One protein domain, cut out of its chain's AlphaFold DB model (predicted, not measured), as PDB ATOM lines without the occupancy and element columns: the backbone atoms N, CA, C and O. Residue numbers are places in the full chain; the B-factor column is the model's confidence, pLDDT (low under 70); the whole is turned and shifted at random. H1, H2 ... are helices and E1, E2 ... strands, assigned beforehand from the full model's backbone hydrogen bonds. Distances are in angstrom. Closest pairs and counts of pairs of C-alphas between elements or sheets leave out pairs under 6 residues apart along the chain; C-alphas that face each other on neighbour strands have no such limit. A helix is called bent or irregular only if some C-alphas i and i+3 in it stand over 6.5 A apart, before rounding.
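AT A GLANCE: This is residues 22 to 189 of the 2049 residues of the protein "Surface-associated interspersed protein 8.2 (SURFIN 8.2)" of Plasmodium falciparum (isolate 3D7) (UniProt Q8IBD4). Four long helices, H6, H5, H2 and H1, lie side by side in a loose, staggered row, each running opposite ways to the next, with H2 and H5 in the middle. H3 packs on H2 and H4 on H1 in one lobe; in the other, H7 packs on H5, while E1 and H8 fold back over the H5 and H6 pair. The printed part has 168 residues, with eight named helices and one named strand in the order H1 H2 H3 H4 H5 H6 H7 E1 H8, and is mostly helix. It is loose, with a radius of gyration of the C-alphas of 19.4 A, and spans 60 by 40 by 25 A.

IN THESE COORDINATES: Find C-alpha 140 at (219.037, 302.753, 227.767); from there H6, residues 140 to 161, runs 31.7 A to C-alpha 161 at (235.460, 275.937, 223.588). Look next at H5, residues 111 to 131, 29.7 A long, and H2, residues 47 to 67, 30.1 A. H1, residues 22 to 40, begins at (222.196, 246.123, 242.229) and covers 26.5 A. The shorter elements are H3, residues 75 to 87, H4, residues 90 to 98, H7, residues 167 to 173, E1, residues 175 to 177, and H8, residues 185 to 188. H3 is only just irregular: C-alphas 84 and 87 are 6.7 A apart.

HOW THE PARTS SIT: Start at H6: it is close to H5 but not clearly touching, the closest C-alphas being those of Leu 116 and Gly 161, 7.1 A apart. H5, with residues 111 to 118, touches the hub H2, C-alphas of Tyr 56 and Arg 114 at 7.3 A, at a shallow tilt of 10 degrees, opposite ways. H2 and H1 form a helical hairpin and only just touch, with 3 pairs of C-alphas within 8 A, the closest those of Leu 39 and Tyr 47 at 6.9 A. H2 and H3 form another, closest at the C-alphas of Ile 66 and Pro 75, 5.2 A. H4 touches H1, C-alphas of Ala 40 and Thr 98 at 4.5 A. H7 only just touches H5, with 3 pairs within 8 A, at a steep tilt of 64 degrees; the closest C-alphas are those of Tyr 113 and Tyr 173, 6.8 A. E1 pairs with no named strand, but residues 180 to 181 pair antiparallel with it. H8 is close to H6 but not clearly touching, C-alphas of Arg 155 and Leu 188 at 7.9 A. Every O i to N i+4 pair is within hydrogen-bond range in H1, H2, H4, H5 and H7; in H3 it is 7 of 9, in H6 17 of 18, and H8 is too short for such a pair.

THE WHOLE: The C-alphas farthest apart are those of Ser 73 and Asn 138, 62.6 A. The printed part has no cut, and the long link is residues 99 to 110, from H4 to H5. Residues 136 to 141, of which 140 to 141 belong to H6, stand free. Mean pLDDT of the printed part is 85.0; residues 45, 178 and 179 are under 70.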
ATOM      1  N   ASN A  22     223.413 245.979 241.430       79.80
ATOM      2  CA  ASN A  22     222.196 246.123 242.229       79.80
ATOM      3  C   ASN A  22     222.221 247.379 243.115       79.80
ATOM      4  O   ASN A  22     221.222 248.092 243.167       79.80
ATOM      5  N   ARG A  23     223.350 247.674 243.774       82.01
ATOM      6  CA  ARG A  23     223.490 248.848 244.648       82.01
ATOM      7  C   ARG A  23     223.523 250.154 243.863       82.01
ATOM      8  O   ARG A  23     222.882 251.121 244.262       82.01
ATOM      9  N   PHE A  24     224.200 250.170 242.713       84.53
ATOM     10  CA  PHE A  24     224.132 251.309 241.795       84.53
ATOM     11  C   PHE A  24     222.689 251.559 241.324       84.53
ATOM     12  O   PHE A  24     222.217 252.691 241.370       84.53
ATOM     13  N   ARG A  25     221.969 250.498 240.929       81.49
ATOM     14  CA  ARG A  25     220.562 250.567 240.505       81.49
ATOM     15  C   ARG A  25     219.651 251.123 241.601       81.49
ATOM     16  O   ARG A  25     218.825 251.973 241.299       81.49
ATOM     17  N   GLU A  26     219.805 250.669 242.844       80.31
ATOM     18  CA  GLU A  26     219.043 251.159 244.002       80.31
ATOM     19  C   GLU A  26     219.235 252.672 244.208       80.31
ATOM     20  O   GLU A  26     218.262 253.422 244.237       80.31
ATOM     21  N   VAL A  27     220.488 253.138 244.275       84.03
ATOM     22  CA  VAL A  27     220.803 254.566 244.477       84.03
ATOM     23  C   VAL A  27     220.343 255.419 243.286       84.03
ATOM     24  O   VAL A  27     219.807 256.510 243.484       84.03
ATOM     25  N   PHE A  28     220.509 254.925 242.054       87.55
ATOM     26  CA  PHE A  28     220.099 255.640 240.846       87.55
ATOM     27  C   PHE A  28     218.576 255.777 240.727       87.55
ATOM     28  O   PHE A  28     218.101 256.869 240.424       87.55
ATOM     29  N   VAL A  29     217.810 254.708 240.987       83.64
ATOM     30  CA  VAL A  29     216.339 254.748 240.927       83.64
ATOM     31  C   VAL A  29     215.787 255.724 241.959       83.64
ATOM     32  O   VAL A  29     215.024 256.603 241.573       83.64
ATOM     33  N   ASN A  30     216.240 255.655 243.216       84.50
ATOM     34  CA  ASN A  30     215.790 256.579 244.262       84.50
ATOM     35  C   ASN A  30     216.058 258.044 243.867       84.50
ATOM     36  O   ASN A  30     215.150 258.864 243.893       84.50
ATOM     37  N   TYR A  31     217.274 258.361 243.398       89.13
ATOM     38  CA  TYR A  31     217.615 259.716 242.946       89.13
ATOM     39  C   TYR A  31     216.757 260.187 241.757       89.13
ATOM     40  O   TYR A  31     216.407 261.367 241.665       89.13
ATOM     41  N   VAL A  32     216.442 259.287 240.820       89.46
ATOM     42  CA  VAL A  32     215.577 259.584 239.670       89.46
ATOM     43  C   VAL A  32     214.140 259.836 240.118       89.46
ATOM     44  O   VAL A  32     213.545 260.801 239.651       89.46
ATOM     45  N   GLU A  33     213.594 259.022 241.022       86.14
ATOM     46  CA  GLU A  33     212.239 259.197 241.558       86.14
ATOM     47  C   GLU A  33     212.132 260.488 242.389       86.14
ATOM     48  O   GLU A  33     211.262 261.307 242.088       86.14
ATOM     49  N   ASP A  34     213.077 260.755 243.299       88.53
ATOM     50  CA  ASP A  34     213.170 262.011 244.064       88.53
ATOM     51  C   ASP A  34     213.225 263.240 243.130       88.53
ATOM     52  O   ASP A  34     212.479 264.208 243.293       88.53
ATOM     53  N   THR A  35     214.085 263.201 242.101       89.47
ATOM     54  CA  THR A  35     214.228 264.320 241.148       89.47
ATOM     55  C   THR A  35     212.988 264.479 240.264       89.47
ATOM     56  O   THR A  35     212.645 265.600 239.885       89.47
ATOM     57  N   LEU A  36     212.288 263.389 239.934       87.91
ATOM     58  CA  LEU A  36     211.036 263.444 239.179       87.91
ATOM     59  C   LEU A  36     209.863 263.943 240.023       87.91
ATOM     60  O   LEU A  36     209.008 264.636 239.475       87.91
ATOM     61  N   GLU A  37     209.829 263.668 241.327       86.39
ATOM     62  CA  GLU A  37     208.852 264.267 242.239       86.39
ATOM     63  C   GLU A  37     209.155 265.760 242.478       86.39
ATOM     64  O   GLU A  37     208.234 266.580 242.437       86.39
ATOM     65  N   GLU A  38     210.427 266.167 242.602       86.85
ATOM     66  CA  GLU A  38     210.806 267.591 242.585       86.85
ATOM     67  C   GLU A  38     210.401 268.288 241.274       86.85
ATOM     68  O   GLU A  38     209.917 269.421 241.304       86.85
ATOM     69  N   LEU A  39     210.587 267.633 240.122       86.42
ATOM     70  CA  LEU A  39     210.187 268.161 238.815       86.42
ATOM     71  C   LEU A  39     208.659 268.259 238.695       86.42
ATOM     72  O   LEU A  39     208.155 269.327 238.356       86.42
ATOM     73  N   ALA A  40     207.914 267.203 239.026       82.29
ATOM     74  CA  ALA A  40     206.451 267.178 238.938       82.29
ATOM     75  C   ALA A  40     205.762 268.207 239.858       82.29
ATOM     76  O   ALA A  40     204.657 268.658 239.556       82.29
ATOM     77  N   ASN A  41     206.416 268.606 240.956       81.11
ATOM     78  CA  ASN A  41     205.967 269.680 241.848       81.11
ATOM     79  C   ASN A  41     206.454 271.091 241.433       81.11
ATOM     80  O   ASN A  41     206.076 272.079 242.063       81.11
ATOM     81  N   ASN A  42     207.302 271.226 240.408       76.69
ATOM     82  CA  ASN A  42     207.965 272.487 240.060       76.69
ATOM     83  C   ASN A  42     207.284 273.235 238.901       76.69
ATOM     84  O   ASN A  42     207.710 273.160 237.752       76.69
ATOM     85  N   THR A  43     206.306 274.072 239.237       71.85
ATOM     86  CA  THR A  43     205.567 274.946 238.307       71.85
ATOM     87  C   THR A  43     206.261 276.296 238.041       71.85
ATOM     88  O   THR A  43     205.601 277.328 237.936       71.85
ATOM     89  N   THR A  44     207.598 276.347 238.016       73.41
ATOM     90  CA  THR A  44     208.349 277.595 237.749       73.41
ATOM     91  C   THR A  44     208.961 277.596 236.355       73.41
ATOM     92  O   THR A  44     209.317 276.545 235.835       73.41
ATOM     93  N   ASN A  45     209.246 278.776 235.798       69.60
ATOM     94  CA  ASN A  45     209.951 278.949 234.516       69.60
ATOM     95  C   ASN A  45     211.348 278.279 234.476       69.60
ATOM     96  O   ASN A  45     211.958 278.178 233.417       69.60
ATOM     97  N   THR A  46     211.881 277.812 235.615       76.65
ATOM     98  CA  THR A  46     213.111 276.998 235.663       76.65
ATOM     99  C   THR A  46     212.877 275.518 235.344       76.65
ATOM    100  O   THR A  46     213.842 274.761 235.282       76.65
ATOM    101  N   TYR A  47     211.625 275.091 235.152       84.18
ATOM    102  CA  TYR A  47     211.240 273.707 234.894       84.18
ATOM    103  C   TYR A  47     211.918 273.121 233.656       84.18
ATOM    104  O   TYR A  47     212.628 272.125 233.777       84.18
ATOM    105  N   GLU A  48     211.787 273.773 232.498       84.09
ATOM    106  CA  GLU A  48     212.420 273.325 231.250       84.09
ATOM    107  C   GLU A  48     213.934 273.183 231.411       84.09
ATOM    108  O   GLU A  48     214.519 272.170 231.024       84.09
ATOM    109  N   LYS A  49     214.568 274.173 232.052       87.93
ATOM    110  CA  LYS A  49     215.998 274.137 232.357       87.93
ATOM    111  C   LYS A  49     216.351 272.954 233.259       87.93
ATOM    112  O   LYS A  49     217.288 272.235 232.938       87.93
ATOM    113  N   LYS A  50     215.602 272.708 234.337       88.40
ATOM    114  CA  LYS A  50     215.838 271.575 235.247       88.40
ATOM    115  C   LYS A  50     215.603 270.218 234.571       88.40
ATOM    116  O   LYS A  50     216.402 269.314 234.773       88.40
ATOM    117  N   CYS A  51     214.569 270.073 233.741       90.43
ATOM    118  CA  CYS A  51     214.321 268.859 232.953       90.43
ATOM    119  C   CYS A  51     215.444 268.605 231.925       90.43
ATOM    120  O   CYS A  51     215.897 267.472 231.745       90.43
ATOM    121  N   ARG A  52     215.950 269.665 231.286       90.31
ATOM    122  CA  ARG A  52     217.106 269.629 230.374       90.31
ATOM    123  C   ARG A  52     218.406 269.283 231.106       90.31
ATOM    124  O   ARG A  52     219.139 268.397 230.676       90.31
ATOM    125  N   ASP A  53     218.657 269.927 232.245       90.73
ATOM    126  CA  ASP A  53     219.772 269.635 233.153       90.73
ATOM    127  C   ASP A  53     219.746 268.177 233.635       90.73
ATOM    128  O   ASP A  53     220.797 267.536 233.693       90.73
ATOM    129  N   PHE A  54     218.558 267.648 233.943       92.78
ATOM    130  CA  PHE A  54     218.346 266.266 234.370       92.78
ATOM    131  C   PHE A  54     218.563 265.261 233.233       92.78
ATOM    132  O   PHE A  54     219.208 264.238 233.447       92.78
ATOM    133  N   ASN A  55     218.129 265.569 232.006       93.01
ATOM    134  CA  ASN A  55     218.441 264.747 230.833       93.01
ATOM    135  C   ASN A  55     219.955 264.644 230.593       93.01
ATOM    136  O   ASN A  55     220.479 263.533 230.526       93.01
ATOM    137  N   TYR A  56     220.677 265.772 230.578       93.54
ATOM    138  CA  TYR A  56     222.143 265.756 230.484       93.54
ATOM    139  C   TYR A  56     222.810 265.005 231.642       93.54
ATOM    140  O   TYR A  56     223.806 264.319 231.428       93.54
ATOM    141  N   PHE A  57     222.265 265.103 232.858       92.32
ATOM    142  CA  PHE A  57     222.741 264.330 234.004       92.32
ATOM    143  C   PHE A  57     222.569 262.817 233.793       92.32
ATOM    144  O   PHE A  57     223.493 262.063 234.085       92.32
ATOM    145  N   ILE A  58     221.435 262.363 233.247       91.58
ATOM    146  CA  ILE A  58     221.210 260.945 232.931       91.58
ATOM    147  C   ILE A  58     222.209 260.453 231.872       91.58
ATOM    148  O   ILE A  58     222.771 259.372 232.038       91.58
ATOM    149  N   ASP A  59     222.475 261.237 230.821       93.15
ATOM    150  CA  ASP A  59     223.466 260.887 229.787       93.15
ATOM    151  C   ASP A  59     224.907 260.841 230.347       93.15
ATOM    152  O   ASP A  59     225.679 259.937 230.028       93.15
ATOM    153  N   ASP A  60     225.265 261.754 231.254       90.74
ATOM    154  CA  ASP A  60     226.549 261.726 231.969       90.74
ATOM    155  C   ASP A  60     226.688 260.515 232.909       90.74
ATOM    156  O   ASP A  60     227.770 259.930 233.016       90.74
ATOM    157  N   VAL A  61     225.602 260.112 233.577       89.38
ATOM    158  CA  VAL A  61     225.580 258.910 234.422       89.38
ATOM    159  C   VAL A  61     225.620 257.632 233.575       89.38
ATOM    160  O   VAL A  61     226.282 256.678 233.982       89.38
ATOM    161  N   LYS A  62     225.010 257.618 232.379       90.15
ATOM    162  CA  LYS A  62     225.114 256.525 231.393       90.15
ATOM    163  C   LYS A  62     226.566 256.308 230.961       90.15
ATOM    164  O   LYS A  62     227.069 255.186 231.048       90.15
ATOM    165  N   ASP A  63     227.268 257.377 230.582       88.70
ATOM    166  CA  ASP A  63     228.688 257.304 230.212       88.70
ATOM    167  C   ASP A  63     229.572 256.848 231.381       88.70
ATOM    168  O   ASP A  63     230.470 256.027 231.183       88.70
ATOM    169  N   MET A  64     229.311 257.334 232.601       86.07
ATOM    170  CA  MET A  64     230.034 256.898 233.800       86.07
ATOM    171  C   MET A  64     229.771 255.418 234.122       86.07
ATOM    172  O   MET A  64     230.705 254.693 234.447       86.07
ATOM    173  N   PHE A  65     228.525 254.951 234.010       87.28
ATOM    174  CA  PHE A  65     228.154 253.562 234.292       87.28
ATOM    175  C   PHE A  65     228.744 252.574 233.282       87.28
ATOM    176  O   PHE A  65     229.126 251.474 233.669       87.28
ATOM    177  N   ILE A  66     228.820 252.942 231.998       87.06
ATOM    178  CA  ILE A  66     229.328 252.054 230.944       87.06
ATOM    179  C   ILE A  66     230.864 252.035 230.905       87.06
ATOM    180  O   ILE A  66     231.445 250.969 230.698       87.06
ATOM    181  N   ASN A  67     231.521 253.188 231.090       82.85
ATOM    182  CA  ASN A  67     232.956 253.335 230.816       82.85
ATOM    183  C   ASN A  67     233.861 253.368 232.063       82.85
ATOM    184  O   ASN A  67     235.078 253.311 231.905       82.85
ATOM    185  N   HIS A  68     233.321 253.485 233.285       77.02
ATOM    186  CA  HIS A  68     234.135 253.592 234.502       77.02
ATOM    187  C   HIS A  68     234.160 252.287 235.312       77.02
ATOM    188  O   HIS A  68     233.122 251.757 235.705       77.02
ATOM    189  N   ASP A  69     235.365 251.861 235.701       74.65
ATOM    190  CA  ASP A  69     235.674 250.708 236.570       74.65
ATOM    191  C   ASP A  69     235.009 250.693 237.975       74.65
ATOM    192  O   ASP A  69     235.330 249.836 238.795       74.65
ATOM    193  N   LEU A  70     234.083 251.605 238.298       74.60
ATOM    194  CA  LEU A  70     233.385 251.653 239.592       74.60
ATOM    195  C   LEU A  70     232.426 250.473 239.819       74.60
ATOM    196  O   LEU A  70     232.154 250.136 240.973       74.60
ATOM    197  N   VAL A  71     231.911 249.852 238.754       79.60
ATOM    198  CA  VAL A  71     230.887 248.794 238.822       79.60
ATOM    199  C   VAL A  71     231.501 247.419 238.532       79.60
ATOM    200  O   VAL A  71     232.339 247.271 237.646       79.60
ATOM    201  N   LYS A  72     231.080 246.375 239.259       78.43
ATOM    202  CA  LYS A  72     231.570 244.988 239.089       78.43
ATOM    203  C   LYS A  72     231.052 244.292 237.812       78.43
ATOM    204  O   LYS A  72     230.300 243.321 237.895       78.43
ATOM    205  N   SER A  73     231.444 244.758 236.623       81.82
ATOM    206  CA  SER A  73     231.189 244.065 235.345       81.82
ATOM    207  C   SER A  73     232.098 244.543 234.202       81.82
ATOM    208  O   SER A  73     232.984 245.358 234.430       81.82
ATOM    209  N   THR A  74     231.895 244.033 232.979       82.99
ATOM    210  CA  THR A  74     232.549 244.557 231.762       82.99
ATOM    211  C   THR A  74     231.645 245.564 231.030       82.99
ATOM    212  O   THR A  74     230.418 245.451 231.138       82.99
ATOM    213  N   PRO A  75     232.199 246.515 230.248       82.25
ATOM    214  CA  PRO A  75     231.411 247.532 229.538       82.25
ATOM    215  C   PRO A  75     230.300 246.971 228.637       82.25
ATOM    216  O   PRO A  75     229.221 247.552 228.549       82.25
ATOM    217  N   GLU A  76     230.505 245.811 228.003       81.97
ATOM    218  CA  GLU A  76     229.502 245.183 227.129       81.97
ATOM    219  C   GLU A  76     228.318 244.593 227.907       81.97
ATOM    220  O   GLU A  76     227.216 244.480 227.365       81.97
ATOM    221  N   ILE A  77     228.533 244.207 229.169       84.38
ATOM    222  CA  ILE A  77     227.465 243.775 230.075       84.38
ATOM    223  C   ILE A  77     226.749 245.010 230.630       84.38
ATOM    224  O   ILE A  77     225.521 245.049 230.614       84.38
ATOM    225  N   LEU A  78     227.494 246.039 231.049       88.25
ATOM    226  CA  LEU A  78     226.940 247.286 231.595       88.25
ATOM    227  C   LEU A  78     226.058 248.002 230.567       88.25
ATOM    228  O   LEU A  78     224.932 248.374 230.890       88.25
ATOM    229  N   LYS A  79     226.494 248.089 229.305       88.42
ATOM    230  CA  LYS A  79     225.678 248.623 228.206       88.42
ATOM    231  C   LYS A  79     224.344 247.875 228.057       88.42
ATOM    232  O   LYS A  79     223.295 248.510 228.087       88.42
ATOM    233  N   LYS A  80     224.368 246.536 228.006       86.10
ATOM    234  CA  LYS A  80     223.148 245.706 227.912       86.10
ATOM    235  C   LYS A  80     222.228 245.847 229.125       86.10
ATOM    236  O   LYS A  80     221.010 245.794 228.972       86.10
ATOM    237  N   VAL A  81     222.792 246.007 230.323       85.99
ATOM    238  CA  VAL A  81     222.021 246.265 231.547       85.99
ATOM    239  C   VAL A  81     221.345 247.631 231.462       85.99
ATOM    240  O   VAL A  81     220.139 247.707 231.675       85.99
ATOM    241  N   TRP A  82     222.064 248.688 231.077       89.61
ATOM    242  CA  TRP A  82     221.483 250.026 230.932       89.61
ATOM    243  C   TRP A  82     220.356 250.057 229.885       89.61
ATOM    244  O   TRP A  82     219.265 250.552 230.166       89.61
ATOM    245  N   GLU A  83     220.585 249.462 228.711       89.10
ATOM    246  CA  GLU A  83     219.593 249.334 227.632       89.10
ATOM    247  C   GLU A  83     218.337 248.562 228.083       89.10
ATOM    248  O   GLU A  83     217.213 248.949 227.760       89.10
ATOM    249  N   SER A  84     218.505 247.479 228.854       85.22
ATOM    250  CA  SER A  84     217.403 246.599 229.264       85.22
ATOM    251  C   SER A  84     216.631 247.075 230.502       85.22
ATOM    252  O   SER A  84     215.424 246.840 230.576       85.22
ATOM    253  N   ASP A  85     217.305 247.671 231.491       81.78
ATOM    254  CA  ASP A  85     216.713 248.062 232.779       81.78
ATOM    255  C   ASP A  85     216.354 249.551 232.862       81.78
ATOM    256  O   ASP A  85     215.371 249.886 233.526       81.78
ATOM    257  N   ILE A  86     217.131 250.442 232.233       83.83
ATOM    258  CA  ILE A  86     216.988 251.897 232.393       83.83
ATOM    259  C   ILE A  86     216.360 252.515 231.148       83.83
ATOM    260  O   ILE A  86     215.222 252.969 231.237       83.83
ATOM    261  N   ASP A  87     217.020 252.485 229.986       85.73
ATOM    262  CA  ASP A  87     216.518 253.179 228.782       85.73
ATOM    263  C   ASP A  87     215.131 252.657 228.336       85.73
ATOM    264  O   ASP A  87     214.334 253.412 227.783       85.73
ATOM    265  N   LYS A  88     214.789 251.401 228.664       85.39
ATOM    266  CA  LYS A  88     213.463 250.805 228.428       85.39
ATOM    267  C   LYS A  88     212.351 251.277 229.382       85.39
ATOM    268  O   LYS A  88     211.191 251.310 228.982       85.39
ATOM    269  N   ASN A  89     212.673 251.592 230.639       84.95
ATOM    270  CA  ASN A  89     211.678 251.900 231.682       84.95
ATOM    271  C   ASN A  89     211.604 253.401 232.007       84.95
ATOM    272  O   ASN A  89     210.543 253.912 232.367       84.95
ATOM    273  N   LEU A  90     212.727 254.109 231.871       87.23
ATOM    274  CA  LEU A  90     212.883 255.505 232.259       87.23
ATOM    275  C   LEU A  90     211.950 256.465 231.499       87.23
ATOM    276  O   LEU A  90     211.348 257.295 232.177       87.23
ATOM    277  N   PRO A  91     211.737 256.363 230.166       86.28
ATOM    278  CA  PRO A  91     210.812 257.257 229.464       86.28
ATOM    279  C   PRO A  91     209.399 257.222 230.062       86.28
ATOM    280  O   PRO A  91     208.869 258.268 230.421       86.28
ATOM    281  N   GLY A  92     208.843 256.024 230.279       85.69
ATOM    282  CA  GLY A  92     207.510 255.852 230.864       85.69
ATOM    283  C   GLY A  92     207.419 256.263 232.339       85.69
ATOM    284  O   GLY A  92     206.357 256.695 232.784       85.69
ATOM    285  N   LEU A  93     208.514 256.178 233.104       86.03
ATOM    286  CA  LEU A  93     208.571 256.693 234.480       86.03
ATOM    287  C   LEU A  93     208.587 258.229 234.508       86.03
ATOM    288  O   LEU A  93     207.824 258.831 235.266       86.03
ATOM    289  N   MET A  94     209.420 258.855 233.668       87.37
ATOM    290  CA  MET A  94     209.501 260.314 233.531       87.37
ATOM    291  C   MET A  94     208.165 260.894 233.055       87.37
ATOM    292  O   MET A  94     207.628 261.807 233.686       87.37
ATOM    293  N   GLU A  95     207.592 260.302 232.005       83.67
ATOM    294  CA  GLU A  95     206.291 260.659 231.445       83.67
ATOM    295  C   GLU A  95     205.182 260.544 232.501       83.67
ATOM    296  O   GLU A  95     204.522 261.534 232.813       83.67
ATOM    297  N   LYS A  96     205.017 259.372 233.129       85.88
ATOM    298  CA  LYS A  96     203.951 259.135 234.114       85.88
ATOM    299  C   LYS A  96     204.054 260.047 235.339       85.88
ATOM    300  O   LYS A  96     203.028 260.528 235.818       85.88
ATOM    301  N   THR A  97     205.260 260.274 235.860       86.05
ATOM    302  CA  THR A  97     205.457 261.063 237.090       86.05
ATOM    303  C   THR A  97     205.263 262.554 236.827       86.05
ATOM    304  O   THR A  97     204.555 263.225 237.573       86.05
ATOM    305  N   THR A  98     205.805 263.067 235.717       82.35
ATOM    306  CA  THR A  98     205.690 264.491 235.347       82.35
ATOM    307  C   THR A  98     204.438 264.818 234.528       82.35
ATOM    308  O   THR A  98     204.307 265.939 234.039       82.35
ATOM    309  N   LYS A  99     203.506 263.867 234.363       80.91
ATOM    310  CA  LYS A  99     202.296 264.007 233.527       80.91
ATOM    311  C   LYS A  99     202.636 264.507 232.115       80.91
ATOM    312  O   LYS A  99     202.065 265.480 231.629       80.91
ATOM    313  N   ASN A 100     203.611 263.849 231.493       77.70
ATOM    314  CA  ASN A 100     204.094 264.080 230.132       77.70
ATOM    315  C   ASN A 100     204.863 265.403 229.921       77.70
ATOM    316  O   ASN A 100     205.173 265.739 228.780       77.70
ATOM    317  N   THR A 101     205.213 266.147 230.980       77.48
ATOM    318  CA  THR A 101     205.872 267.464 230.841       77.48
ATOM    319  C   THR A 101     207.406 267.419 230.799       77.48
ATOM    320  O   THR A 101     208.003 268.310 230.199       77.48
ATOM    321  N   CYS A 102     208.069 266.403 231.371       85.25
ATOM    322  CA  CYS A 102     209.499 266.147 231.150       85.25
ATOM    323  C   CYS A 102     209.688 264.807 230.440       85.25
ATOM    324  O   CYS A 102     209.508 263.738 231.024       85.25
ATOM    325  N   VAL A 103     210.079 264.875 229.169       86.55
ATOM    326  CA  VAL A 103     210.354 263.704 228.332       86.55
ATOM    327  C   VAL A 103     211.849 263.368 228.384       86.55
ATOM    328  O   VAL A 103     212.705 264.250 228.504       86.55
ATOM    329  N   ARG A 104     212.173 262.074 228.298       90.27
ATOM    330  CA  ARG A 104     213.551 261.589 228.173       90.27
ATOM    331  C   ARG A 104     214.077 261.878 226.761       90.27
ATOM    332  O   ARG A 104     213.581 261.307 225.798       90.27
ATOM    333  N   VAL A 105     215.107 262.713 226.652       86.87
ATOM    334  CA  VAL A 105     215.820 263.028 225.403       86.87
ATOM    335  C   VAL A 105     217.267 262.571 225.553       86.87
ATOM    336  O   VAL A 105     218.017 263.155 226.333       86.87
ATOM    337  N   ALA A 106     217.639 261.497 224.854       84.44
ATOM    338  CA  ALA A 106     218.990 260.939 224.886       84.44
ATOM    339  C   ALA A 106     219.955 261.732 223.991       84.44
ATOM    340  O   ALA A 106     219.588 262.195 222.910       84.44
ATOM    341  N   HIS A 107     221.208 261.861 224.433       87.74
ATOM    342  CA  HIS A 107     222.245 262.616 223.728       87.74
ATOM    343  C   HIS A 107     223.468 261.729 223.446       87.74
ATOM    344  O   HIS A 107     224.513 261.886 224.073       87.74
ATOM    345  N   ASP A 108     223.351 260.808 222.483       80.50
ATOM    346  CA  ASP A 108     224.348 259.754 222.190       80.50
ATOM    347  C   ASP A 108     225.693 260.244 221.590       80.50
ATOM    348  O   ASP A 108     226.478 259.456 221.060       80.50
ATOM    349  N   TYR A 109     225.980 261.547 221.645       84.69
ATOM    350  CA  TYR A 109     227.229 262.148 221.175       84.69
ATOM    351  C   TYR A 109     228.198 262.465 222.326       84.69
ATOM    352  O   TYR A 109     227.807 262.638 223.482       84.69
ATOM    353  N   GLU A 110     229.489 262.544 221.981       86.92
ATOM    354  CA  GLU A 110     230.613 262.754 222.905       86.92
ATOM    355  C   GLU A 110     230.377 263.913 223.889       86.92
ATOM    356  O   GLU A 110     229.939 265.003 223.501       86.92
ATOM    357  N   LYS A 111     230.738 263.687 225.160       88.68
ATOM    358  CA  LYS A 111     230.488 264.608 226.277       88.68
ATOM    359  C   LYS A 111     230.895 266.059 226.006       88.68
ATOM    360  O   LYS A 111     230.144 266.963 226.350       88.68
ATOM    361  N   GLU A 112     232.023 266.293 225.337       87.19
ATOM    362  CA  GLU A 112     232.498 267.651 225.032       87.19
ATOM    363  C   GLU A 112     231.481 268.473 224.213       87.19
ATOM    364  O   GLU A 112     231.364 269.684 224.404       87.19
ATOM    365  N   TYR A 113     230.694 267.826 223.341       89.56
ATOM    366  CA  TYR A 113     229.611 268.485 222.603       89.56
ATOM    367  C   TYR A 113     228.346 268.637 223.462       89.56
ATOM    368  O   TYR A 113     227.634 269.624 223.281       89.56
ATOM    369  N   ARG A 114     228.070 267.724 224.414       89.91
ATOM    370  CA  ARG A 114     226.970 267.883 225.392       89.91
ATOM    371  C   ARG A 114     227.219 269.078 226.304       89.91
ATOM    372  O   ARG A 114     226.360 269.949 226.396       89.91
ATOM    373  N   ASP A 115     228.410 269.174 226.891       89.31
ATOM    374  CA  ASP A 115     228.812 270.299 227.742       89.31
ATOM    375  C   ASP A 115     228.778 271.628 226.965       89.31
ATOM    376  O   ASP A 115     228.249 272.631 227.452       89.31
ATOM    377  N   LEU A 116     229.272 271.653 225.719       89.59
ATOM    378  CA  LEU A 116     229.236 272.857 224.882       89.59
ATOM    379  C   LEU A 116     227.809 273.248 224.456       89.59
ATOM    380  O   LEU A 116     227.494 274.440 224.431       89.59
ATOM    381  N   ARG A 117     226.933 272.277 224.162       89.87
ATOM    382  CA  ARG A 117     225.523 272.531 223.830       89.87
ATOM    383  C   ARG A 117     224.725 272.998 225.042       89.87
ATOM    384  O   ARG A 117     224.012 273.987 224.933       89.87
ATOM    385  N   LYS A 118     224.909 272.373 226.204       91.17
ATOM    386  CA  LYS A 118     224.320 272.815 227.472       91.17
ATOM    387  C   LYS A 118     224.690 274.268 227.782       91.17
ATOM    388  O   LYS A 118     223.821 275.074 228.103       91.17
ATOM    389  N   ASN A 119     225.966 274.623 227.610       90.86
ATOM    390  CA  ASN A 119     226.441 276.000 227.763       90.86
ATOM    391  C   ASN A 119     225.824 276.957 226.724       90.86
ATOM    392  O   ASN A 119     225.500 278.091 227.071       90.86
ATOM    393  N   LEU A 120     225.640 276.524 225.470       90.27
ATOM    394  CA  LEU A 120     224.936 277.289 224.431       90.27
ATOM    395  C   LEU A 120     223.469 277.531 224.804       90.27
ATOM    396  O   LEU A 120     222.982 278.651 224.677       90.27
ATOM    397  N   GLU A 121     222.774 276.504 225.279       89.19
ATOM    398  CA  GLU A 121     221.370 276.577 225.671       89.19
ATOM    399  C   GLU A 121     221.189 277.521 226.865       89.19
ATOM    400  O   GLU A 121     220.384 278.443 226.780       89.19
ATOM    401  N   ASP A 122     222.012 277.386 227.905       91.25
ATOM    402  CA  ASP A 122     222.044 278.309 229.044       91.25
ATOM    403  C   ASP A 122     222.402 279.749 228.646       91.25
ATOM    404  O   ASP A 122     221.796 280.695 229.150       91.25
ATOM    405  N   PHE A 123     223.344 279.933 227.715       93.37
ATOM    406  CA  PHE A 123     223.662 281.251 227.165       93.37
ATOM    407  C   PHE A 123     222.471 281.851 226.420       93.37
ATOM    408  O   PHE A 123     222.199 283.030 226.605       93.37
ATOM    409  N   CYS A 124     221.759 281.084 225.593       89.46
ATOM    410  CA  CYS A 124     220.591 281.568 224.853       89.46
ATOM    411  C   CYS A 124     219.404 281.894 225.770       89.46
ATOM    412  O   CYS A 124     218.694 282.870 225.523       89.46
ATOM    413  N   ASP A 125     219.226 281.133 226.847       88.16
ATOM    414  CA  ASP A 125     218.209 281.412 227.856       88.16
ATOM    415  C   ASP A 125     218.574 282.701 228.637       88.16
ATOM    416  O   ASP A 125     217.753 283.613 228.724       88.16
ATOM    417  N   GLU A 126     219.828 282.873 229.096       92.43
ATOM    418  CA  GLU A 126     220.309 284.126 229.726       92.43
ATOM    419  C   GLU A 126     220.266 285.322 228.751       92.43
ATOM    420  O   GLU A 126     219.986 286.458 229.145       92.43
ATOM    421  N   LYS A 127     220.506 285.068 227.459       91.43
ATOM    422  CA  LYS A 127     220.433 286.053 226.373       91.43
ATOM    423  C   LYS A 127     219.014 286.640 226.311       91.43
ATOM    424  O   LYS A 127     218.840 287.853 226.434       91.43
ATOM    425  N   ILE A 128     217.993 285.789 226.227       87.72
ATOM    426  CA  ILE A 128     216.588 286.222 226.188       87.72
ATOM    427  C   ILE A 128     216.116 286.759 227.555       87.72
ATOM    428  O   ILE A 128     215.384 287.743 227.598       87.72
ATOM    429  N   GLU A 129     216.563 286.206 228.684       87.48
ATOM    430  CA  GLU A 129     216.154 286.681 230.017       87.48
ATOM    431  C   GLU A 129     216.679 288.092 230.307       87.48
ATOM    432  O   GLU A 129     215.928 288.968 230.738       87.48
ATOM    433  N   ARG A 130     217.940 288.376 229.967       92.50
ATOM    434  CA  ARG A 130     218.429 289.756 229.940       92.50
ATOM    435  C   ARG A 130     217.738 290.563 228.822       92.50
ATOM    436  O   ARG A 130     217.552 291.760 228.994       92.50
ATOM    437  N   LEU A 131     217.252 289.990 227.708       87.01
ATOM    438  CA  LEU A 131     216.354 290.735 226.799       87.01
ATOM    439  C   LEU A 131     215.085 291.220 227.511       87.01
ATOM    440  O   LEU A 131     214.573 292.283 227.175       87.01
ATOM    441  N   ALA A 132     214.623 290.565 228.560       85.07
ATOM    442  CA  ALA A 132     213.586 291.120 229.418       85.07
ATOM    443  C   ALA A 132     214.123 292.140 230.457       85.07
ATOM    444  O   ALA A 132     213.499 292.308 231.501       85.07
ATOM    445  N   LYS A 133     215.234 292.883 230.203       85.51
ATOM    446  CA  LYS A 133     215.809 293.841 231.190       85.51
ATOM    447  C   LYS A 133     216.155 295.296 230.777       85.51
ATOM    448  O   LYS A 133     216.261 296.107 231.690       85.51
ATOM    449  N   LEU A 134     216.191 295.745 229.501       86.25
ATOM    450  CA  LEU A 134     216.621 297.154 229.195       86.25
ATOM    451  C   LEU A 134     215.695 298.123 228.473       86.25
ATOM    452  O   LEU A 134     215.959 299.323 228.505       86.25
ATOM    453  N   LYS A 135     214.605 297.691 227.844       82.34
ATOM    454  CA  LYS A 135     213.518 298.649 227.591       82.34
ATOM    455  C   LYS A 135     212.763 298.917 228.912       82.34
ATOM    456  O   LYS A 135     212.049 299.912 228.980       82.34
ATOM    457  N   ILE A 136     213.016 298.138 229.984       83.03
ATOM    458  CA  ILE A 136     212.874 298.535 231.406       83.03
ATOM    459  C   ILE A 136     213.653 299.826 231.615       83.03
ATOM    460  O   ILE A 136     213.110 300.822 232.097       83.03
ATOM    461  N   SER A 137     214.919 299.803 231.193       82.60
ATOM    462  CA  SER A 137     215.899 300.778 231.616       82.60
ATOM    463  C   SER A 137     215.556 302.161 231.101       82.60
ATOM    464  O   SER A 137     215.474 302.444 229.903       82.60
ATOM    465  N   ASN A 138     215.419 303.063 232.062       79.54
ATOM    466  CA  ASN A 138     215.393 304.491 231.801       79.54
ATOM    467  C   ASN A 138     216.787 304.982 231.334       79.54
ATOM    468  O   ASN A 138     216.890 306.025 230.684       79.54
ATOM    469  N   ASN A 139     217.843 304.198 231.594       86.10
ATOM    470  CA  ASN A 139     219.240 304.468 231.259       86.10
ATOM    471  C   ASN A 139     219.731 303.718 230.001       86.10
ATOM    472  O   ASN A 139     220.896 303.345 229.916       86.10
ATOM    473  N   TYR A 140     218.844 303.528 229.010       86.91
ATOM    474  CA  TYR A 140     219.037 302.753 227.767       86.91
ATOM    475  C   TYR A 140     220.481 302.630 227.237       86.91
ATOM    476  O   TYR A 140     220.875 301.560 226.784       86.91
ATOM    477  N   MET A 141     221.242 303.730 227.210       84.74
ATOM    478  CA  MET A 141     222.542 303.796 226.543       84.74
ATOM    479  C   MET A 141     223.658 303.064 227.301       84.74
ATOM    480  O   MET A 141     224.390 302.307 226.671       84.74
ATOM    481  N   ASN A 142     223.785 303.257 228.621       84.93
ATOM    482  CA  ASN A 142     224.888 302.673 229.401       84.93
ATOM    483  C   ASN A 142     224.764 301.159 229.440       84.93
ATOM    484  O   ASN A 142     225.662 300.435 229.023       84.93
ATOM    485  N   ASP A 143     223.594 300.701 229.862       88.94
ATOM    486  CA  ASP A 143     223.323 299.294 230.048       88.94
ATOM    487  C   ASP A 143     223.377 298.555 228.678       88.94
ATOM    488  O   ASP A 143     223.722 297.381 228.607       88.94
ATOM    489  N   CYS A 144     223.152 299.254 227.547       92.28
ATOM    490  CA  CYS A 144     223.355 298.717 226.190       92.28
ATOM    491  C   CYS A 144     224.842 298.487 225.854       92.28
ATOM    492  O   CYS A 144     225.167 297.570 225.095       92.28
ATOM    493  N   PHE A 145     225.752 299.282 226.424       90.57
ATOM    494  CA  PHE A 145     227.191 299.033 226.338       90.57
ATOM    495  C   PHE A 145     227.628 297.882 227.251       90.57
ATOM    496  O   PHE A 145     228.385 297.030 226.788       90.57
ATOM    497  N   ASP A 146     227.120 297.800 228.486       89.45
ATOM    498  CA  ASP A 146     227.389 296.667 229.393       89.45
ATOM    499  C   ASP A 146     226.871 295.344 228.814       89.45
ATOM    500  O   ASP A 146     227.547 294.314 228.857       89.45
ATOM    501  N   TYR A 147     225.708 295.392 228.167       94.93
ATOM    502  CA  TYR A 147     225.181 294.289 227.388       94.93
ATOM    503  C   TYR A 147     226.122 293.874 226.236       94.93
ATOM    504  O   TYR A 147     226.543 292.717 226.158       94.93
ATOM    505  N   ASN A 148     226.462 294.803 225.332       92.60
ATOM    506  CA  ASN A 148     227.331 294.497 224.191       92.60
ATOM    507  C   ASN A 148     228.697 293.971 224.685       92.60
ATOM    508  O   ASN A 148     229.297 293.096 224.065       92.60
ATOM    509  N   LYS A 149     229.183 294.441 225.838       92.73
ATOM    510  CA  LYS A 149     230.386 293.917 226.494       92.73
ATOM    511  C   LYS A 149     230.238 292.432 226.876       92.73
ATOM    512  O   LYS A 149     231.071 291.643 226.431       92.73
ATOM    513  N   TRP A 150     229.163 292.041 227.571       95.99
ATOM    514  CA  TRP A 150     228.878 290.637 227.934       95.99
ATOM    515  C   TRP A 150     228.860 289.694 226.714       95.99
ATOM    516  O   TRP A 150     229.349 288.567 226.787       95.99
ATOM    517  N   ILE A 151     228.394 290.161 225.549       93.46
ATOM    518  CA  ILE A 151     228.445 289.380 224.298       93.46
ATOM    519  C   ILE A 151     229.848 289.183 223.763       93.46
ATOM    520  O   ILE A 151     230.185 288.077 223.342       93.46
ATOM    521  N   ASN A 152     230.675 290.225 223.759       88.94
ATOM    522  CA  ASN A 152     232.052 290.094 223.290       88.94
ATOM    523  C   ASN A 152     232.894 289.233 224.256       88.94
ATOM    524  O   ASN A 152     233.847 288.593 223.816       88.94
ATOM    525  N   GLU A 153     232.513 289.155 225.534       91.46
ATOM    526  CA  GLU A 153     233.065 288.212 226.515       91.46
ATOM    527  C   GLU A 153     232.623 286.768 226.201       91.46
ATOM    528  O   GLU A 153     233.473 285.932 225.880       91.46
ATOM    529  N   LYS A 154     231.309 286.495 226.138       92.91
ATOM    530  CA  LYS A 154     230.758 285.166 225.796       92.91
ATOM    531  C   LYS A 154     231.230 284.646 224.433       92.91
ATOM    532  O   LYS A 154     231.516 283.458 224.294       92.91
ATOM    533  N   ARG A 155     231.418 285.527 223.443       92.13
ATOM    534  CA  ARG A 155     232.018 285.200 222.136       92.13
ATOM    535  C   ARG A 155     233.363 284.497 222.272       92.13
ATOM    536  O   ARG A 155     233.619 283.522 221.570       92.13
ATOM    537  N   ASN A 156     234.227 285.009 223.144       85.19
ATOM    538  CA  ASN A 156     235.576 284.480 223.311       85.19
ATOM    539  C   ASN A 156     235.557 283.146 224.071       85.19
ATOM    540  O   ASN A 156     236.339 282.257 223.732       85.19
ATOM    541  N   GLU A 157     234.633 282.972 225.022       87.15
ATOM    542  CA  GLU A 157     234.394 281.687 225.696       87.15
ATOM    543  C   GLU A 157     234.010 280.594 224.681       87.15
ATOM    544  O   GLU A 157     234.713 279.588 224.572       87.15
ATOM    545  N   PHE A 158     232.976 280.817 223.857       90.29
ATOM    546  CA  PHE A 158     232.536 279.833 222.854       90.29
ATOM    547  C   PHE A 158     233.565 279.578 221.746       90.29
ATOM    548  O   PHE A 158     233.733 278.434 221.326       90.29
ATOM    549  N   ILE A 159     234.285 280.606 221.275       84.56
ATOM    550  CA  ILE A 159     235.373 280.411 220.300       84.56
ATOM    551  C   ILE A 159     236.469 279.515 220.888       84.56
ATOM    552  O   ILE A 159     236.942 278.619 220.192       84.56
ATOM    553  N   THR A 160     236.831 279.709 222.159       81.01
ATOM    554  CA  THR A 160     237.840 278.880 222.834       81.01
ATOM    555  C   THR A 160     237.339 277.444 223.017       81.01
ATOM    556  O   THR A 160     238.051 276.510 222.652       81.01
ATOM    557  N   GLY A 161     236.089 277.259 223.461       81.40
ATOM    558  CA  GLY A 161     235.460 275.937 223.588       81.40
ATOM    559  C   GLY A 161     235.341 275.160 222.268       81.40
ATOM    560  O   GLY A 161     235.370 273.937 222.275       81.40
ATOM    561  N   MET A 162     235.268 275.846 221.122       82.28
ATOM    562  CA  MET A 162     235.222 275.210 219.797       82.28
ATOM    563  C   MET A 162     236.585 274.785 219.229       82.28
ATOM    564  O   MET A 162     236.609 274.082 218.207       82.28
ATOM    565  N   THR A 163     237.716 275.240 219.782       79.63
ATOM    566  CA  THR A 163     239.038 274.926 219.207       79.63
ATOM    567  C   THR A 163     239.389 273.445 219.382       79.63
ATOM    568  O   THR A 163     239.284 272.902 220.470       79.63
ATOM    569  N   GLY A 164     239.781 272.772 218.292       80.22
ATOM    570  CA  GLY A 164     240.122 271.338 218.281       80.22
ATOM    571  C   GLY A 164     239.004 270.397 217.804       80.22
ATOM    572  O   GLY A 164     239.292 269.478 217.045       80.22
ATOM    573  N   MET A 165     237.737 270.660 218.149       82.32
ATOM    574  CA  MET A 165     236.595 269.799 217.767       82.32
ATOM    575  C   MET A 165     236.427 269.629 216.241       82.32
ATOM    576  O   MET A 165     236.773 270.529 215.463       82.32
ATOM    577  N   ASP A 166     235.794 268.533 215.804       82.49
ATOM    578  CA  ASP A 166     235.552 268.244 214.381       82.49
ATOM    579  C   ASP A 166     234.522 269.197 213.740       82.49
ATOM    580  O   ASP A 166     233.555 269.636 214.368       82.49
ATOM    581  N   ARG A 167     234.719 269.529 212.456       76.24
ATOM    582  CA  ARG A 167     233.872 270.491 211.733       76.24
ATOM    583  C   ARG A 167     232.483 269.939 211.401       76.24
ATOM    584  O   ARG A 167     231.532 270.711 211.466       76.24
ATOM    585  N   ARG A 168     232.353 268.651 211.058       80.89
ATOM    586  CA  ARG A 168     231.053 268.033 210.737       80.89
ATOM    587  C   ARG A 168     230.247 267.795 212.013       80.89
ATOM    588  O   ARG A 168     229.088 268.189 212.069       80.89
ATOM    589  N   LYS A 169     230.874 267.259 213.068       82.22
ATOM    590  CA  LYS A 169     230.237 267.074 214.387       82.22
ATOM    591  C   LYS A 169     229.744 268.396 214.985       82.22
ATOM    592  O   LYS A 169     228.608 268.461 215.442       82.22
ATOM    593  N   LYS A 170     230.531 269.483 214.901       76.64
ATOM    594  CA  LYS A 170     230.069 270.831 215.303       76.64
ATOM    595  C   LYS A 170     228.818 271.283 214.537       76.64
ATOM    596  O   LYS A 170     227.891 271.799 215.154       76.64
ATOM    597  N   GLN A 171     228.773 271.047 213.224       74.49
ATOM    598  CA  GLN A 171     227.610 271.376 212.391       74.49
ATOM    599  C   GLN A 171     226.365 270.552 212.740       74.49
ATOM    600  O   GLN A 171     225.261 271.085 212.680       74.49
ATOM    601  N   MET A 172     226.543 269.294 213.148       78.56
ATOM    602  CA  MET A 172     225.454 268.380 213.496       78.56
ATOM    603  C   MET A 172     224.894 268.603 214.912       78.56
ATOM    604  O   MET A 172     223.681 268.615 215.088       78.56
ATOM    605  N   TYR A 173     225.748 268.783 215.928       80.91
ATOM    606  CA  TYR A 173     225.315 268.714 217.336       80.91
ATOM    607  C   TYR A 173     225.019 270.069 218.004       80.91
ATOM    608  O   TYR A 173     224.357 270.089 219.041       80.91
ATOM    609  N   LEU A 174     225.488 271.197 217.450       77.91
ATOM    610  CA  LEU A 174     225.510 272.505 218.138       77.91
ATOM    611  C   LEU A 174     224.512 273.544 217.580       77.91
ATOM    612  O   LEU A 174     224.731 274.752 217.693       77.91
ATOM    613  N   ARG A 175     223.405 273.079 216.988       73.76
ATOM    614  CA  ARG A 175     222.282 273.907 216.517       73.76
ATOM    615  C   ARG A 175     221.035 273.618 217.363       73.76
ATOM    616  O   ARG A 175     220.526 272.505 217.312       73.76
ATOM    617  N   LYS A 176     220.539 274.611 218.121       71.23
ATOM    618  CA  LYS A 176     219.252 274.536 218.857       71.23
ATOM    619  C   LYS A 176     218.120 275.189 218.059       71.23
ATOM    620  O   LYS A 176     217.035 274.636 217.951       71.23
ATOM    621  N   SER A 177     218.372 276.377 217.507       70.38
ATOM    622  CA  SER A 177     217.411 277.158 216.714       70.38
ATOM    623  C   SER A 177     218.132 278.210 215.866       70.38
ATOM    624  O   SER A 177     219.303 278.500 216.100       70.38
ATOM    625  N   ASP A 178     217.432 278.870 214.942       69.59
ATOM    626  CA  ASP A 178     218.015 279.922 214.089       69.59
ATOM    627  C   ASP A 178     218.328 281.243 214.829       69.59
ATOM    628  O   ASP A 178     218.817 282.200 214.228       69.59
ATOM    629  N   SER A 179     218.083 281.306 216.144       68.83
ATOM    630  CA  SER A 179     218.561 282.364 217.050       68.83
ATOM    631  C   SER A 179     219.649 281.891 218.035       68.83
ATOM    632  O   SER A 179     220.274 282.727 218.712       68.83
ATOM    633  N   CYS A 180     219.878 280.572 218.073       81.08
ATOM    634  CA  CYS A 180     220.743 279.820 218.975       81.08
ATOM    635  C   CYS A 180     221.489 278.693 218.211       81.08
ATOM    636  O   CYS A 180     221.345 277.501 218.502       81.08
ATOM    637  N   ASP A 181     222.260 279.074 217.190       82.06
ATOM    638  CA  ASP A 181     223.079 278.182 216.358       82.06
ATOM    639  C   ASP A 181     224.566 278.551 216.453       82.06
ATOM    640  O   ASP A 181     224.975 279.641 216.039       82.06
ATOM    641  N   LEU A 182     225.399 277.633 216.962       79.41
ATOM    642  CA  LEU A 182     226.844 277.859 217.101       79.41
ATOM    643  C   LEU A 182     227.569 277.970 215.753       79.41
ATOM    644  O   LEU A 182     228.670 278.517 215.703       79.41
ATOM    645  N   ASN A 183     226.967 277.495 214.659       75.71
ATOM    646  CA  ASN A 183     227.572 277.543 213.329       75.71
ATOM    647  C   ASN A 183     227.542 278.948 212.715       75.71
ATOM    648  O   ASN A 183     228.467 279.334 211.995       75.71
ATOM    649  N   ASN A 184     226.518 279.746 213.022       82.17
ATOM    650  CA  ASN A 184     226.331 281.079 212.458       82.17
ATOM    651  C   ASN A 184     226.957 282.181 213.338       82.17
ATOM    652  O   ASN A 184     226.274 283.114 213.742       82.17
ATOM    653  N   LEU A 185     228.264 282.114 213.643       80.14
ATOM    654  CA  LEU A 185     228.948 283.014 214.603       80.14
ATOM    655  C   LEU A 185     228.801 284.524 214.340       80.14
ATOM    656  O   LEU A 185     228.907 285.311 215.283       80.14
ATOM    657  N   ALA A 186     228.629 284.955 213.086       77.73
ATOM    658  CA  ALA A 186     228.419 286.373 212.769       77.73
ATOM    659  C   ALA A 186     227.151 286.880 213.456       77.73
ATOM    660  O   ALA A 186     227.148 287.932 214.098       77.73
ATOM    661  N   ASN A 187     226.124 286.042 213.393       79.72
ATOM    662  CA  ASN A 187     224.888 286.246 214.090       79.72
ATOM    663  C   ASN A 187     224.958 285.663 215.520       79.72
ATOM    664  O   ASN A 187     224.234 286.135 216.372       79.72
ATOM    665  N   LEU A 188     225.790 284.677 215.883       84.31
ATOM    666  CA  LEU A 188     225.845 284.205 217.279       84.31
ATOM    667  C   LEU A 188     226.690 285.101 218.195       84.31
ATOM    668  O   LEU A 188     226.474 285.053 219.405       84.31
ATOM    669  N   PHE A 189     227.426 286.097 217.661       90.76
ATOM    670  CA  PHE A 189     227.960 287.223 218.460       90.76
ATOM    671  C   PHE A 189     227.906 288.619 217.765       90.76
ATOM    672  O   PHE A 189     228.947 289.221 217.484       90.76
TER     673      PHE A 189